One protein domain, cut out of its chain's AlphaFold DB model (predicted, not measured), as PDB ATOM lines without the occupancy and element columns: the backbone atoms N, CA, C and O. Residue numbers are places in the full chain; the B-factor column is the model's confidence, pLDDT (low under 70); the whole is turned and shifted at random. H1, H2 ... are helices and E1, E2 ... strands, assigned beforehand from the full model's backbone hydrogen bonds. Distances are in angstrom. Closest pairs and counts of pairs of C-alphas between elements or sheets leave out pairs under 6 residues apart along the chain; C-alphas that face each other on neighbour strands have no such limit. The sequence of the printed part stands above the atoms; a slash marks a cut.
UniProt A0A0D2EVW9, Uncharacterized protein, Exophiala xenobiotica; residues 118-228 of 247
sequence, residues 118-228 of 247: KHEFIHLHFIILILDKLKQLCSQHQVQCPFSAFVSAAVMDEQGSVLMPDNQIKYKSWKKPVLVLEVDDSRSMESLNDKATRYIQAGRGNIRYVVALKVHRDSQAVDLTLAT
ATOM      1  N   LYS A 118     163.063  12.096 272.056       85.19
ATOM      2  CA  LYS A 118     161.915  11.910 272.950       85.19
ATOM      3  C   LYS A 118     160.622  12.409 272.302       85.19
ATOM      4  O   LYS A 118     159.624  11.692 272.341       85.19
ATOM      5  N   HIS A 119     160.624  13.609 271.716       87.25
ATOM      6  CA  HIS A 119     159.466  14.161 271.004       87.25
ATOM      7  C   HIS A 119     159.073  13.259 269.831       87.25
ATOM      8  O   HIS A 119     157.932  12.795 269.799       87.25
ATOM      9  N   GLU A 120     160.033  12.931 268.959       86.94
ATOM     10  CA  GLU A 120     159.815  12.092 267.770       86.94
ATOM     11  C   GLU A 120     159.260  10.713 268.147       86.94
ATOM     12  O   GLU A 120     158.260  10.245 267.597       86.94
ATOM     13  N   PHE A 121     159.837  10.082 269.174       89.75
ATOM     14  CA  PHE A 121     159.338   8.814 269.690       89.75
ATOM     15  C   PHE A 121     157.892   8.926 270.191       89.75
ATOM     16  O   PHE A 121     157.049   8.095 269.840       89.75
ATOM     17  N   ILE A 122     157.590   9.937 271.011       90.44
ATOM     18  CA  ILE A 122     156.285  10.065 271.665       90.44
ATOM     19  C   ILE A 122     155.189  10.357 270.647       90.44
ATOM     20  O   ILE A 122     154.167   9.672 270.675       90.44
ATOM     21  N   HIS A 123     155.363  11.328 269.744       90.12
ATOM     22  CA  HIS A 123     154.274  11.681 268.833       90.12
ATOM     23  C   HIS A 123     153.957  10.538 267.855       90.12
ATOM     24  O   HIS A 123     152.780  10.300 267.575       90.12
ATOM     25  N   LEU A 124     154.962   9.783 267.390       91.06
ATOM     26  CA  LEU A 124     154.753   8.620 266.520       91.06
ATOM     27  C   LEU A 124     154.033   7.475 267.246       91.06
ATOM     28  O   LEU A 124     153.083   6.899 266.715       91.06
ATOM     29  N   HIS A 125     154.426   7.154 268.480       91.88
ATOM     30  CA  HIS A 125     153.747   6.100 269.242       91.88
ATOM     31  C   HIS A 125     152.337   6.515 269.660       91.88
ATOM     32  O   HIS A 125     151.422   5.689 269.669       91.88
ATOM     33  N   PHE A 126     152.132   7.797 269.960       91.38
ATOM     34  CA  PHE A 126     150.837   8.298 270.392       91.38
ATOM     35  C   PHE A 126     149.763   8.131 269.311       91.38
ATOM     36  O   PHE A 126     148.668   7.641 269.600       91.38
ATOM     37  N   ILE A 127     150.082   8.442 268.048       93.06
ATOM     38  CA  ILE A 127     149.135   8.243 266.944       93.06
ATOM     39  C   ILE A 127     148.839   6.758 266.691       93.06
ATOM     40  O   ILE A 127     147.684   6.403 266.451       93.06
ATOM     41  N   ILE A 128     149.845   5.878 266.795       93.31
ATOM     42  CA  ILE A 128     149.674   4.427 266.618       93.31
ATOM     43  C   ILE A 128     148.690   3.884 267.659       93.31
ATOM     44  O   ILE A 128     147.725   3.208 267.301       93.31
ATOM     45  N   LEU A 129     148.875   4.253 268.931       93.88
ATOM     46  CA  LEU A 129     147.995   3.834 270.023       93.88
ATOM     47  C   LEU A 129     146.539   4.253 269.787       93.88
ATOM     48  O   LEU A 129     145.625   3.447 269.977       93.88
ATOM     49  N   ILE A 130     146.309   5.493 269.343       93.06
ATOM     50  CA  ILE A 130     144.954   5.980 269.051       93.06
ATOM     51  C   ILE A 130     144.341   5.201 267.882       93.06
ATOM     52  O   ILE A 130     143.187   4.778 267.966       93.06
ATOM     53  N   LEU A 131     145.094   4.966 266.805       92.38
ATOM     54  CA  LEU A 131     144.600   4.207 265.654       92.38
ATOM     55  C   LEU A 131     144.234   2.771 266.012       92.38
ATOM     56  O   LEU A 131     143.210   2.274 265.543       92.38
ATOM     57  N   ASP A 132     145.040   2.104 266.830       94.00
ATOM     58  CA  ASP A 132     144.762   0.729 267.233       94.00
ATOM     59  C   ASP A 132     143.524   0.648 268.125       94.00
ATOM     60  O   ASP A 132     142.685  -0.235 267.930       94.00
ATOM     61  N   LYS A 133     143.320   1.630 269.013       94.31
ATOM     62  CA  LYS A 133     142.067   1.754 269.772       94.31
ATOM     63  C   LYS A 133     140.865   2.025 268.876       94.31
ATOM     64  O   LYS A 133     139.830   1.385 269.054       94.31
ATOM     65  N   LEU A 134     140.995   2.895 267.875       92.62
ATOM     66  CA  LEU A 134     139.928   3.141 266.901       92.62
ATOM     67  C   LEU A 134     139.586   1.880 266.101       92.62
ATOM     68  O   LEU A 134     138.408   1.570 265.936       92.62
ATOM     69  N   LYS A 135     140.587   1.123 265.637       93.19
ATOM     70  CA  LYS A 135     140.369  -0.157 264.943       93.19
ATOM     71  C   LYS A 135     139.684  -1.170 265.853       93.19
ATOM     72  O   LYS A 135     138.735  -1.809 265.414       93.19
ATOM     73  N   GLN A 136     140.127  -1.292 267.105       95.50
ATOM     74  CA  GLN A 136     139.518  -2.189 268.087       95.50
ATOM     75  C   GLN A 136     138.034  -1.857 268.294       95.50
ATOM     76  O   GLN A 136     137.199  -2.755 268.209       95.50
ATOM     77  N   LEU A 137     137.705  -0.577 268.498       95.38
ATOM     78  CA  LEU A 137     136.323  -0.106 268.631       95.38
ATOM     79  C   LEU A 137     135.505  -0.396 267.366       95.38
ATOM     80  O   LEU A 137     134.402  -0.928 267.448       95.38
ATOM     81  N   CYS A 138     136.053  -0.113 266.183       94.81
ATOM     82  CA  CYS A 138     135.377  -0.398 264.917       94.81
ATOM     83  C   CYS A 138     135.071  -1.895 264.757       94.81
ATOM     84  O   CYS A 138     133.949  -2.258 264.412       94.81
ATOM     85  N   SER A 139     136.031  -2.766 265.083       95.25
ATOM     86  CA  SER A 139     135.844  -4.220 265.060       95.25
ATOM     87  C   SER A 139     134.772  -4.686 266.047       95.25
ATOM     88  O   SER A 139     133.945  -5.520 265.689       95.25
ATOM     89  N   GLN A 140     134.741  -4.130 267.264       97.00
ATOM     90  CA  GLN A 140     133.710  -4.440 268.266       97.00
ATOM     91  C   GLN A 140     132.302  -4.087 267.776       97.00
ATOM     92  O   GLN A 140     131.359  -4.838 268.010       97.00
ATOM     93  N   HIS A 141     132.175  -2.973 267.056       95.50
ATOM     94  CA  HIS A 141     130.914  -2.522 266.470       95.50
ATOM     95  C   HIS A 141     130.648  -3.076 265.061       95.50
ATOM     96  O   HIS A 141     129.656  -2.693 264.447       95.50
ATOM     97  N   GLN A 142     131.498  -3.976 264.547       96.06
ATOM     98  CA  GLN A 142     131.381  -4.585 263.213       96.06
ATOM     99  C   GLN A 142     131.300  -3.557 262.070       96.06
ATOM    100  O   GLN A 142     130.618  -3.763 261.067       96.06
ATOM    101  N   VAL A 143     132.024  -2.444 262.203       94.94
ATOM    102  CA  VAL A 143     132.119  -1.399 261.178       94.94
ATOM    103  C   VAL A 143     133.531  -1.327 260.608       94.94
ATOM    104  O   VAL A 143     134.523  -1.516 261.313       94.94
ATOM    105  N   GLN A 144     133.652  -1.015 259.317       92.00
ATOM    106  CA  GLN A 144     134.956  -0.721 258.726       92.00
ATOM    107  C   GLN A 144     135.470   0.615 259.270       92.00
ATOM    108  O   GLN A 144     134.755   1.613 259.212       92.00
ATOM    109  N   CYS A 145     136.720   0.659 259.744       91.31
ATOM    110  CA  CYS A 145     137.305   1.896 260.259       91.31
ATOM    111  C   CYS A 145     137.354   2.986 259.162       91.31
ATOM    112  O   CYS A 145     138.099   2.839 258.174       91.31
ATOM    113  N   PRO A 146     136.583   4.086 259.314       91.31
ATOM    114  CA  PRO A 146     136.488   5.138 258.305       91.31
ATOM    115  C   PRO A 146     137.611   6.176 258.441       91.31
ATOM    116  O   PRO A 146     137.700   7.107 257.640       91.31
ATOM    117  N   PHE A 147     138.464   6.019 259.454       91.69
ATOM    118  CA  PHE A 147     139.521   6.949 259.803       91.69
ATOM    119  C   PHE A 147     140.868   6.535 259.213       91.69
ATOM    120  O   PHE A 147     141.140   5.362 258.950       91.69
ATOM    121  N   SER A 148     141.720   7.530 259.020       90.44
ATOM    122  CA  SER A 148     143.113   7.385 258.598       90.44
ATOM    123  C   SER A 148     143.951   8.449 259.294       90.44
ATOM    124  O   SER A 148     143.474   9.574 259.469       90.44
ATOM    125  N   ALA A 149     145.173   8.093 259.685       89.19
ATOM    126  CA  ALA A 149     146.136   9.052 260.204       89.19
ATOM    127  C   ALA A 149     146.999   9.624 259.087       89.19
ATOM    128  O   ALA A 149     147.308   8.938 258.113       89.19
ATOM    129  N   PHE A 150     147.406  10.869 259.277       82.44
ATOM    130  CA  PHE A 150     148.408  11.545 258.472       82.44
ATOM    131  C   PHE A 150     149.420  12.172 259.419       82.44
ATOM    132  O   PHE A 150     149.048  12.739 260.449       82.44
ATOM    133  N   VAL A 151     150.687  12.070 259.050       75.56
ATOM    134  CA  VAL A 151     151.788  12.720 259.755       75.56
ATOM    135  C   VAL A 151     152.056  14.047 259.052       75.56
ATOM    136  O   VAL A 151     152.098  14.080 257.823       75.56
ATOM    137  N   SER A 152     152.184  15.133 259.814       69.38
ATOM    138  CA  SER A 152     152.713  16.428 259.347       69.38
ATOM    139  C   SER A 152     152.029  17.111 258.150       69.38
ATOM    140  O   SER A 152     152.602  18.033 257.577       69.38
ATOM    141  N   ALA A 153     150.817  16.720 257.746       85.00
ATOM    142  CA  ALA A 153     150.113  17.432 256.676       85.00
ATOM    143  C   ALA A 153     149.505  18.743 257.201       85.00
ATOM    144  O   ALA A 153     148.778  18.737 258.196       85.00
ATOM    145  N   ALA A 154     149.793  19.845 256.509       90.94
ATOM    146  CA  ALA A 154     149.443  21.192 256.943       90.94
ATOM    147  C   ALA A 154     147.929  21.426 257.077       90.94
ATOM    148  O   ALA A 154     147.116  20.965 256.271       90.94
ATOM    149  N   VAL A 155     147.566  22.218 258.083       92.88
ATOM    150  CA  VAL A 155     146.242  22.805 258.275       92.88
ATOM    151  C   VAL A 155     146.354  24.293 257.974       92.88
ATOM    152  O   VAL A 155     146.997  25.034 258.713       92.88
ATOM    153  N   MET A 156     145.719  24.724 256.886       92.94
ATOM    154  CA  MET A 156     145.680  26.131 256.488       92.94
ATOM    155  C   MET A 156     144.373  26.779 256.953       92.94
ATOM    156  O   MET A 156     143.296  26.173 256.829       92.94
ATOM    157  N   ASP A 157     144.464  27.997 257.480       89.25
ATOM    158  CA  ASP A 157     143.289  28.852 257.654       89.25
ATOM    159  C   ASP A 157     142.954  29.588 256.340       89.25
ATOM    160  O   ASP A 157     143.609  29.402 255.316       89.25
ATOM    161  N   GLU A 158     141.880  30.380 256.324       87.75
ATOM    162  CA  GLU A 158     141.505  31.135 255.113       87.75
ATOM    163  C   GLU A 158     142.234  32.472 254.982       87.75
ATOM    164  O   GLU A 158     142.087  33.164 253.978       87.75
ATOM    165  N   GLN A 159     142.980  32.854 256.012       88.75
ATOM    166  CA  GLN A 159     143.713  34.103 256.095       88.75
ATOM    167  C   GLN A 159     145.152  33.938 255.584       88.75
ATOM    168  O   GLN A 159     145.797  34.936 255.285       88.75
ATOM    169  N   GLY A 160     145.633  32.700 255.442       90.69
ATOM    170  CA  GLY A 160     146.966  32.361 254.947       90.69
ATOM    171  C   GLY A 160     147.921  31.834 256.020       90.69
ATOM    172  O   GLY A 160     149.100  31.656 255.728       90.69
ATOM    173  N   SER A 161     147.456  31.574 257.247       94.69
ATOM    174  CA  SER A 161     148.272  30.873 258.243       94.69
ATOM    175  C   SER A 161     148.423  29.401 257.873       94.69
ATOM    176  O   SER A 161     147.486  28.763 257.384       94.69
ATOM    177  N   VAL A 162     149.585  28.842 258.197       95.12
ATOM    178  CA  VAL A 162     149.929  27.436 257.994       95.12
ATOM    179  C   VAL A 162     150.295  26.832 259.340       95.12
ATOM    180  O   VAL A 162     151.189  27.315 260.022       95.12
ATOM    181  N   LEU A 163     149.604  25.769 259.739       94.19
ATOM    182  CA  LEU A 163     149.879  25.043 260.977       94.19
ATOM    183  C   LEU A 163     150.278  23.613 260.625       94.19
ATOM    184  O   LEU A 163     149.518  22.922 259.943       94.19
ATOM    185  N   MET A 164     151.433  23.146 261.095       93.00
ATOM    186  CA  MET A 164     151.883  21.774 260.843       93.00
ATOM    187  C   MET A 164     151.779  20.937 262.121       93.00
ATOM    188  O   MET A 164     152.634  21.068 263.005       93.00
ATOM    189  N   PRO A 165     150.731  20.095 262.242       93.38
ATOM    190  CA  PRO A 165     150.546  19.253 263.416       93.38
ATOM    191  C   PRO A 165     151.531  18.099 263.434       93.38
ATOM    192  O   PRO A 165     151.934  17.615 262.375       93.38
ATOM    193  N   ASP A 166     151.854  17.592 264.623       92.50
ATOM    194  CA  ASP A 166     152.674  16.378 264.717       92.50
ATOM    195  C   ASP A 166     151.949  15.187 264.094       92.50
ATOM    196  O   ASP A 166     152.516  14.439 263.296       92.50
ATOM    197  N   ASN A 167     150.661  15.035 264.412       93.69
ATOM    198  CA  ASN A 167     149.810  14.044 263.774       93.69
ATOM    199  C   ASN A 167     148.369  14.528 263.661       93.69
ATOM    200  O   ASN A 167     147.899  15.382 264.409       93.69
ATOM    201  N   GLN A 168     147.621  13.901 262.762       94.88
ATOM    202  CA  GLN A 168     146.198  14.158 262.620       94.88
ATOM    203  C   GLN A 168     145.438  12.913 262.176       94.88
ATOM    204  O   GLN A 168     145.971  12.057 261.469       94.88
ATOM    205  N   ILE A 169     144.165  12.832 262.559       94.88
ATOM    206  CA  ILE A 169     143.228  11.804 262.108       94.88
ATOM    207  C   ILE A 169     142.109  12.476 261.326       94.88
ATOM    208  O   ILE A 169     141.519  13.466 261.765       94.88
ATOM    209  N   LYS A 170     141.786  11.909 260.164       92.88
ATOM    210  CA  LYS A 170     140.682  12.364 259.320       92.88
ATOM    211  C   LYS A 170     139.800  11.209 258.878       92.88
ATOM    212  O   LYS A 170     140.267  10.075 258.736       92.88
ATOM    213  N   TYR A 171     138.537  11.521 258.606       90.56
ATOM    214  CA  TYR A 171     137.694  10.664 257.781       90.56
ATOM    215  C   TYR A 171     138.315  10.543 256.391       90.56
ATOM    216  O   TYR A 171     138.697  11.551 255.798       90.56
ATOM    217  N   LYS A 172     138.395   9.324 255.848       88.38
ATOM    218  CA  LYS A 172     139.021   9.059 254.538       88.38
ATOM    219  C   LYS A 172     138.440   9.908 253.399       88.38
ATOM    220  O   LYS A 172     139.162  10.246 252.471       88.38
ATOM    221  N   SER A 173     137.158  10.266 253.483       86.19
ATOM    222  CA  SER A 173     136.453  11.094 252.498       86.19
ATOM    223  C   SER A 173     136.578  12.605 252.732       86.19
ATOM    224  O   SER A 173     136.103  13.386 251.909       86.19
ATOM    225  N   TRP A 174     137.166  13.047 253.847       86.75
ATOM    226  CA  TRP A 174     137.227  14.461 254.220       86.75
ATOM    227  C   TRP A 174     138.590  15.073 253.900       86.75
ATOM    228  O   TRP A 174     139.638  14.436 254.032       86.75
ATOM    229  N   LYS A 175     138.568  16.351 253.504       85.31
ATOM    230  CA  LYS A 175     139.786  17.134 253.249       85.31
ATOM    231  C   LYS A 175     140.481  17.550 254.547       85.31
ATOM    232  O   LYS A 175     141.692  17.406 254.650       85.31
ATOM    233  N   LYS A 176     139.712  18.042 255.524       86.69
ATOM    234  CA  LYS A 176     140.225  18.512 256.821       86.69
ATOM    235  C   LYS A 176     140.206  17.393 257.873       86.69
ATOM    236  O   LYS A 176     139.321  16.532 257.817       86.69
ATOM    237  N   PRO A 177     141.158  17.391 258.822       93.50
ATOM    238  CA  PRO A 177     141.162  16.439 259.925       93.50
ATOM    239  C   PRO A 177     140.004  16.682 260.894       93.50
ATOM    240  O   PRO A 177     139.474  17.788 260.987       93.50
ATOM    241  N   VAL A 178     139.632  15.626 261.620       93.50
ATOM    242  CA  VAL A 178     138.668  15.691 262.729       93.50
ATOM    243  C   VAL A 178     139.370  15.802 264.081       93.50
ATOM    244  O   VAL A 178     138.840  16.424 265.000       93.50
ATOM    245  N   LEU A 179     140.571  15.232 264.179       95.31
ATOM    246  CA  LEU A 179     141.419  15.243 265.361       95.31
ATOM    247  C   LEU A 179     142.826  15.686 264.966       95.31
ATOM    248  O   LEU A 179     143.400  15.141 264.021       95.31
ATOM    249  N   VAL A 180     143.375  16.628 265.721       96.19
ATOM    250  CA  VAL A 180     144.779  17.041 265.654       96.19
ATOM    251  C   VAL A 180     145.474  16.636 266.951       96.19
ATOM    252  O   VAL A 180     144.887  16.748 268.027       96.19
ATOM    253  N   LEU A 181     146.705  16.143 266.844       95.38
ATOM    254  CA  LEU A 181     147.556  15.778 267.970       95.38
ATOM    255  C   LEU A 181     148.814  16.632 267.932       95.38
ATOM    256  O   LEU A 181     149.522  16.633 266.924       95.38
ATOM    257  N   GLU A 182     149.100  17.278 269.052       94.12
ATOM    258  CA  GLU A 182     150.283  18.101 269.227       94.12
ATOM    259  C   GLU A 182     151.070  17.633 270.445       94.12
ATOM    260  O   GLU A 182     150.517  17.471 271.532       94.12
ATOM    261  N   VAL A 183     152.364  17.410 270.262       92.00
ATOM    262  CA  VAL A 183     153.295  17.027 271.316       92.00
ATOM    263  C   VAL A 183     154.369  18.100 271.400       92.00
ATOM    264  O   VAL A 183     154.909  18.542 270.390       92.00
ATOM    265  N   ASP A 184     154.711  18.528 272.608       89.00
ATOM    266  CA  ASP A 184     155.832  19.446 272.798       89.00
ATOM    267  C   ASP A 184     156.553  19.130 274.107       89.00
ATOM    268  O   ASP A 184     155.933  18.766 275.106       89.00
ATOM    269  N   ASP A 185     157.879  19.241 274.109       84.06
ATOM    270  CA  ASP A 185     158.696  19.073 275.312       84.06
ATOM    271  C   ASP A 185     159.261  20.400 275.844       84.06
ATOM    272  O   ASP A 185     159.804  20.454 276.949       84.06
ATOM    273  N   SER A 186     159.086  21.487 275.097       80.25
ATOM    274  CA  SER A 186     159.799  22.755 275.246       80.25
ATOM    275  C   SER A 186     158.882  23.935 275.560       80.25
ATOM    276  O   SER A 186     159.243  24.797 276.359       80.25
ATOM    277  N   ARG A 187     157.694  23.974 274.952       80.56
ATOM    278  CA  ARG A 187     156.743  25.086 275.058       80.56
ATOM    279  C   ARG A 187     155.914  25.001 276.331       80.56
ATOM    280  O   ARG A 187     155.707  23.925 276.876       80.56
ATOM    281  N   SER A 188     155.412  26.134 276.808       84.75
ATOM    282  CA  SER A 188     154.440  26.138 277.903       84.75
ATOM    283  C   SER A 188     153.124  25.478 277.472       84.75
ATOM    284  O   SER A 188     152.786  25.442 276.287       84.75
ATOM    285  N   MET A 189     152.347  24.996 278.448       87.38
ATOM    286  CA  MET A 189     150.980  24.528 278.192       87.38
ATOM    287  C   MET A 189     150.084  25.625 277.609       87.38
ATOM    288  O   MET A 189     149.235  25.341 276.775       87.38
ATOM    289  N   GLU A 190     150.297  26.880 278.005       88.44
ATOM    290  CA  GLU A 190     149.597  28.039 277.446       88.44
ATOM    291  C   GLU A 190     149.832  28.162 275.933       88.44
ATOM    292  O   GLU A 190     148.878  28.168 275.164       88.44
ATOM    293  N   SER A 191     151.091  28.100 275.484       88.25
ATOM    294  CA  SER A 191     151.419  28.153 274.054       88.25
ATOM    295  C   SER A 191     150.825  26.979 273.264       88.25
ATOM    296  O   SER A 191     150.428  27.147 272.107       88.25
ATOM    297  N   LEU A 192     150.746  25.792 273.873       90.19
ATOM    298  CA  LEU A 192     150.069  24.637 273.282       90.19
ATOM    299  C   LEU A 192     148.555  24.854 273.155       90.19
ATOM    300  O   LEU A 192     147.979  24.523 272.118       90.19
ATOM    301  N   ASN A 193     147.919  25.441 274.169       90.75
ATOM    302  CA  ASN A 193     146.489  25.752 274.158       90.75
ATOM    303  C   ASN A 193     146.143  26.837 273.126       90.75
ATOM    304  O   ASN A 193     145.137  26.719 272.420       90.75
ATOM    305  N   ASP A 194     146.999  27.847 272.963       91.56
ATOM    306  CA  ASP A 194     146.848  28.856 271.911       91.56
ATOM    307  C   ASP A 194     146.917  28.214 270.524       91.56
ATOM    308  O   ASP A 194     146.071  28.465 269.658       91.56
ATOM    309  N   LYS A 195     147.889  27.314 270.316       92.06
ATOM    310  CA  LYS A 195     148.006  26.558 269.063       92.06
ATOM    311  C   LYS A 195     146.779  25.669 268.834       92.06
ATOM    312  O   LYS A 195     146.266  25.612 267.716       92.06
ATOM    313  N   ALA A 196     146.257  25.030 269.880       94.19
ATOM    314  CA  ALA A 196     145.038  24.232 269.801       94.19
ATOM    315  C   ALA A 196     143.815  25.065 269.386       94.19
ATOM    316  O   ALA A 196     143.039  24.646 268.524       94.19
ATOM    317  N   THR A 197     143.689  26.280 269.920       92.31
ATOM    318  CA  THR A 197     142.641  27.233 269.532       92.31
ATOM    319  C   THR A 197     142.754  27.614 268.056       92.31
ATOM    320  O   THR A 197     141.754  27.586 267.332       92.31
ATOM    321  N   ARG A 198     143.971  27.876 267.563       93.44
ATOM    322  CA  ARG A 198     144.214  28.171 266.140       93.44
ATOM    323  C   ARG A 198     143.838  27.002 265.229       93.44
ATOM    324  O   ARG A 198     143.195  27.224 264.205       93.44
ATOM    325  N   TYR A 199     144.141  25.757 265.609       95.06
ATOM    326  CA  TYR A 199     143.673  24.581 264.861       95.06
ATOM    327  C   TYR A 199     142.148  24.506 264.793       95.06
ATOM    328  O   TYR A 199     141.593  24.264 263.722       95.06
ATOM    329  N   ILE A 200     141.456  24.729 265.911       93.19
ATOM    330  CA  ILE A 200     139.990  24.719 265.952       93.19
ATOM    331  C   ILE A 200     139.410  25.768 264.992       93.19
ATOM    332  O   ILE A 200     138.522  25.455 264.189       93.19
ATOM    333  N   GLN A 201     139.946  26.990 265.033       90.38
ATOM    334  CA  GLN A 201     139.539  28.090 264.157       90.38
ATOM    335  C   GLN A 201     139.803  27.764 262.677       90.38
ATOM    336  O   GLN A 201     138.880  27.830 261.858       90.38
ATOM    337  N   ALA A 202     141.015  27.311 262.338       91.12
ATOM    338  CA  ALA A 202     141.390  26.903 260.981       91.12
ATOM    339  C   ALA A 202     140.534  25.728 260.469       91.12
ATOM    340  O   ALA A 202     140.180  25.638 259.287       91.12
ATOM    341  N   GLY A 203     140.128  24.836 261.375       88.88
ATOM    342  CA  GLY A 203     139.254  23.705 261.097       88.88
ATOM    343  C   GLY A 203     137.843  24.104 260.672       88.88
ATOM    344  O   GLY A 203     137.193  23.324 259.968       88.88
ATOM    345  N   ARG A 204     137.367  25.300 261.049       86.25
ATOM    346  CA  ARG A 204     136.000  25.789 260.778       86.25
ATOM    347  C   ARG A 204     134.923  24.780 261.169       86.25
ATOM    348  O   ARG A 204     134.022  24.465 260.401       86.25
ATOM    349  N   GLY A 205     135.096  24.193 262.347       83.19
ATOM    350  CA  GLY A 205     134.226  23.146 262.863       83.19
ATOM    351  C   GLY A 205     134.526  21.747 262.327       83.19
ATOM    352  O   GLY A 205     133.964  20.803 262.853       83.19
ATOM    353  N   ASN A 206     135.414  21.543 261.347       88.25
ATOM    354  CA  ASN A 206     135.801  20.183 260.941       88.25
ATOM    355  C   ASN A 206     136.754  19.533 261.945       88.25
ATOM    356  O   ASN A 206     136.600  18.352 262.242       88.25
ATOM    357  N   ILE A 207     137.675  20.321 262.507       93.12
ATOM    358  CA  ILE A 207     138.523  19.902 263.625       93.12
ATOM    359  C   ILE A 207     137.667  19.970 264.887       93.12
ATOM    360  O   ILE A 207     137.331  21.052 265.364       93.12
ATOM    361  N   ARG A 208     137.259  18.798 265.380       91.88
ATOM    362  CA  ARG A 208     136.390  18.641 266.557       91.88
ATOM    363  C   ARG A 208     137.191  18.428 267.835       91.88
ATOM    364  O   ARG A 208     136.666  18.653 268.917       91.88
ATOM    365  N   TYR A 209     138.437  17.994 267.705       94.88
ATOM    366  CA  TYR A 209     139.295  17.672 268.832       94.88
ATOM    367  C   TYR A 209     140.724  18.099 268.526       94.88
ATOM    368  O   TYR A 209     141.254  17.795 267.454       94.88
ATOM    369  N   VAL A 210     141.361  18.761 269.481       96.06
ATOM    370  CA  VAL A 210     142.809  18.949 269.485       96.06
ATOM    371  C   VAL A 210     143.334  18.427 270.807       96.06
ATOM    372  O   VAL A 210     142.916  18.892 271.865       96.06
ATOM    373  N   VAL A 211     144.215  17.435 270.750       95.81
ATOM    374  CA  VAL A 211     144.882  16.901 271.937       95.81
ATOM    375  C   VAL A 211     146.282  17.478 271.985       95.81
ATOM    376  O   VAL A 211     147.072  17.229 271.076       95.81
ATOM    377  N   ALA A 212     146.583  18.225 273.041       94.88
ATOM    378  CA  ALA A 212     147.918  18.742 273.293       94.88
ATOM    379  C   ALA A 212     148.564  17.990 274.462       94.88
ATOM    380  O   ALA A 212     147.968  17.847 275.533       94.88
ATOM    381  N   LEU A 213     149.779  17.502 274.226       93.12
ATOM    382  CA  LEU A 213     150.563  16.680 275.134       93.12
ATOM    383  C   LEU A 213     151.879  17.392 275.469       93.12
ATOM    384  O   LEU A 213     152.797  17.432 274.647       93.12
ATOM    385  N   LYS A 214     152.002  17.928 276.684       92.19
ATOM    386  CA  LYS A 214     153.271  18.469 277.179       92.19
ATOM    387  C   LYS A 214     154.060  17.383 277.867       92.19
ATOM    388  O   LYS A 214     153.664  16.862 278.903       92.19
ATOM    389  N   VAL A 215     155.233  17.106 277.325       90.38
ATOM    390  CA  VAL A 215     156.189  16.175 277.907       90.38
ATOM    391  C   VAL A 215     157.165  16.969 278.764       90.38
ATOM    392  O   VAL A 215     157.815  17.898 278.285       90.38
ATOM    393  N   HIS A 216     157.286  16.643 280.047       87.62
ATOM    394  CA  HIS A 216     158.276  17.293 280.908       87.62
ATOM    395  C   HIS A 216     159.677  16.769 280.572       87.62
ATOM    396  O   HIS A 216     159.863  15.570 280.365       87.62
ATOM    397  N   ARG A 217     160.673  17.658 280.440       79.88
ATOM    398  CA  ARG A 217     162.032  17.263 280.013       79.88
ATOM    399  C   ARG A 217     162.718  16.412 281.068       79.88
ATOM    400  O   ARG A 217     163.163  15.309 280.762       79.88
ATOM    401  N   ASP A 218     162.667  16.890 282.304       83.81
ATOM    402  CA  ASP A 218     163.425  16.340 283.428       83.81
ATOM    403  C   ASP A 218     162.639  15.296 284.234       83.81
ATOM    404  O   ASP A 218     163.050  14.886 285.317       83.81
ATOM    405  N   SER A 219     161.482  14.857 283.729       82.38
ATOM    406  CA  SER A 219     160.659  13.848 284.389       82.38
ATOM    407  C   SER A 219     159.877  12.980 283.396       82.38
ATOM    408  O   SER A 219     159.906  13.174 282.176       82.38
ATOM    409  N   GLN A 220     159.188  11.975 283.936       83.69
ATOM    410  CA  GLN A 220     158.208  11.165 283.206       83.69
ATOM    411  C   GLN A 220     156.803  11.785 283.231       83.69
ATOM    412  O   GLN A 220     155.859  11.172 282.738       83.69
ATOM    413  N   ALA A 221     156.647  12.976 283.818       88.06
ATOM    414  CA  ALA A 221     155.360  13.647 283.869       88.06
ATOM    415  C   ALA A 221     154.925  14.088 282.469       88.06
ATOM    416  O   ALA A 221     155.742  14.477 281.623       88.06
ATOM    417  N   VAL A 222     153.615  14.041 282.249       88.81
ATOM    418  CA  VAL A 222     152.976  14.460 281.009       88.81
ATOM    419  C   VAL A 222     151.688  15.187 281.358       88.81
ATOM    420  O   VAL A 222     150.867  14.642 282.095       88.81
ATOM    421  N   ASP A 223     151.501  16.379 280.799       91.88
ATOM    422  CA  ASP A 223     150.220  17.078 280.866       91.88
ATOM    423  C   ASP A 223     149.467  16.845 279.560       91.88
ATOM    424  O   ASP A 223     150.006  17.038 278.468       91.88
ATOM    425  N   LEU A 224     148.214  16.411 279.673       92.12
ATOM    426  CA  LEU A 224     147.330  16.185 278.538       92.12
ATOM    427  C   LEU A 224     146.149  17.138 278.636       92.12
ATOM    428  O   LEU A 224     145.463  17.194 279.654       92.12
ATOM    429  N   THR A 225     145.881  17.841 277.544       94.06
ATOM    430  CA  THR A 225     144.691  18.682 277.404       94.06
ATOM    431  C   THR A 225     143.927  18.316 276.146       94.06
ATOM    432  O   THR A 225     144.497  17.881 275.145       94.06
ATOM    433  N   LEU A 226     142.611  18.477 276.226       94.81
ATOM    434  CA  LEU A 226     141.696  18.314 275.112       94.81
ATOM    435  C   LEU A 226     141.003  19.651 274.878       94.81
ATOM    436  O   LEU A 226     140.237  20.104 275.726       94.81
ATOM    437  N   ALA A 227     141.254  20.255 273.724       93.62
ATOM    438  CA  ALA A 227     140.515  21.414 273.262       93.62
ATOM    439  C   ALA A 227     139.423  20.963 272.289       93.62
ATOM    440  O   ALA A 227     139.665  20.174 271.367       93.62
ATOM    441  N   THR A 228     138.216  21.485 272.488       91.56
ATOM    442  CA  THR A 228     137.075  21.263 271.602       91.56
ATOM    443  C   THR A 228     136.463  22.600 271.198       91.56
ATOM    444  O   THR A 228     136.381  23.496 272.035       91.56
TER     445      THR A 228
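Overview. This is residues 118 to 228 of the 247 residues of an uncharacterized protein of Exophiala xenobiotica (UniProt A0A0D2EVW9). A twisted sheet of five strands is the middle layer of three, with the long helix H1 running along one face and the shorter H2 along the other. Between E1 and E2 a long link, residues 152 to 166, folds back on itself, its residues 155 to 156 pairing antiparallel with 162 to 163. The printed part has 111 residues with two named helices and five named strands, in the order H1 E1 E2 E3 H2 E4 E5. The sheet runs E1 E2 E3 E4 E5 and is mixed: E3 and E4 are parallel, the other neighbours antiparallel. The class is mixed, helices and strands, and the whole is compact, with a radius of gyration of the C-alphas of 14.2 A and spans of 43 by 37 by 21 A.

Arrangement. In the sheet, the inner strands E3, residues 179 to 184, and E4, residues 209 to 215, are parallel at 15 degrees, with N 182 and O 211 2.9 A apart, within hydrogen-bond range. E2, residues 167 to 171, is antiparallel to E3 at 177 degrees, with N 169 and O 179 at 2.8 A. The edge strand E1, residues 147 to 151, forms a hairpin with E2, with N 148 and O 170 at 2.9 A. E1, E2 and E3 form a meander, each strand the antiparallel neighbour of the one before. The other edge strand, E5, residues 222 to 227, forms a hairpin with E4, with N 214 and O 223 at 2.8 A. H1, residues 118 to 140, is on the sheet at a height of 8.6 A, over E2 and E3, and runs along the strands, at 15 degrees to E3 on the local plane. Its closest C-alphas to E3 are those of His 123 and Val 183, 6.0 A apart. H2, residues 189 to 203, is on the opposite face at a height of 8.7 A, over E3 and E4, at 23 degrees to E4 on the local plane; the C-alphas of Ala 196 and Val 210 are their closest, 5.7 A apart. E3, H2 and E4 make a strand-helix-strand unit, two parallel neighbour strands with a helix between, and its crossover is right-handed. H1 and H2 are apart. In both helices every O i to N i+4 pair is within hydrogen-bond range.

Along the chain. H1 begins at C-alpha 118, (161.915, 11.910, 272.950), and spans 32.9 A; H2 spans 20.7 A. E1 spans 13.6 A, E2 13.9 A, E3 16.8 A, E4 19.2 A and E5 16.2 A. E5 ends at C-alpha 227, (140.515, 21.414, 273.262).

Size, cuts and confidence. The C-alphas farthest apart, of Gln 142 and Asp 218, are 43.3 A apart. The printed part has no cut. The link E1 to E2 is long; those from E3 to H2 and from H2 to E4 are tight. The mean pLDDT of the printed part is 90.6, and residue 152 is under 70.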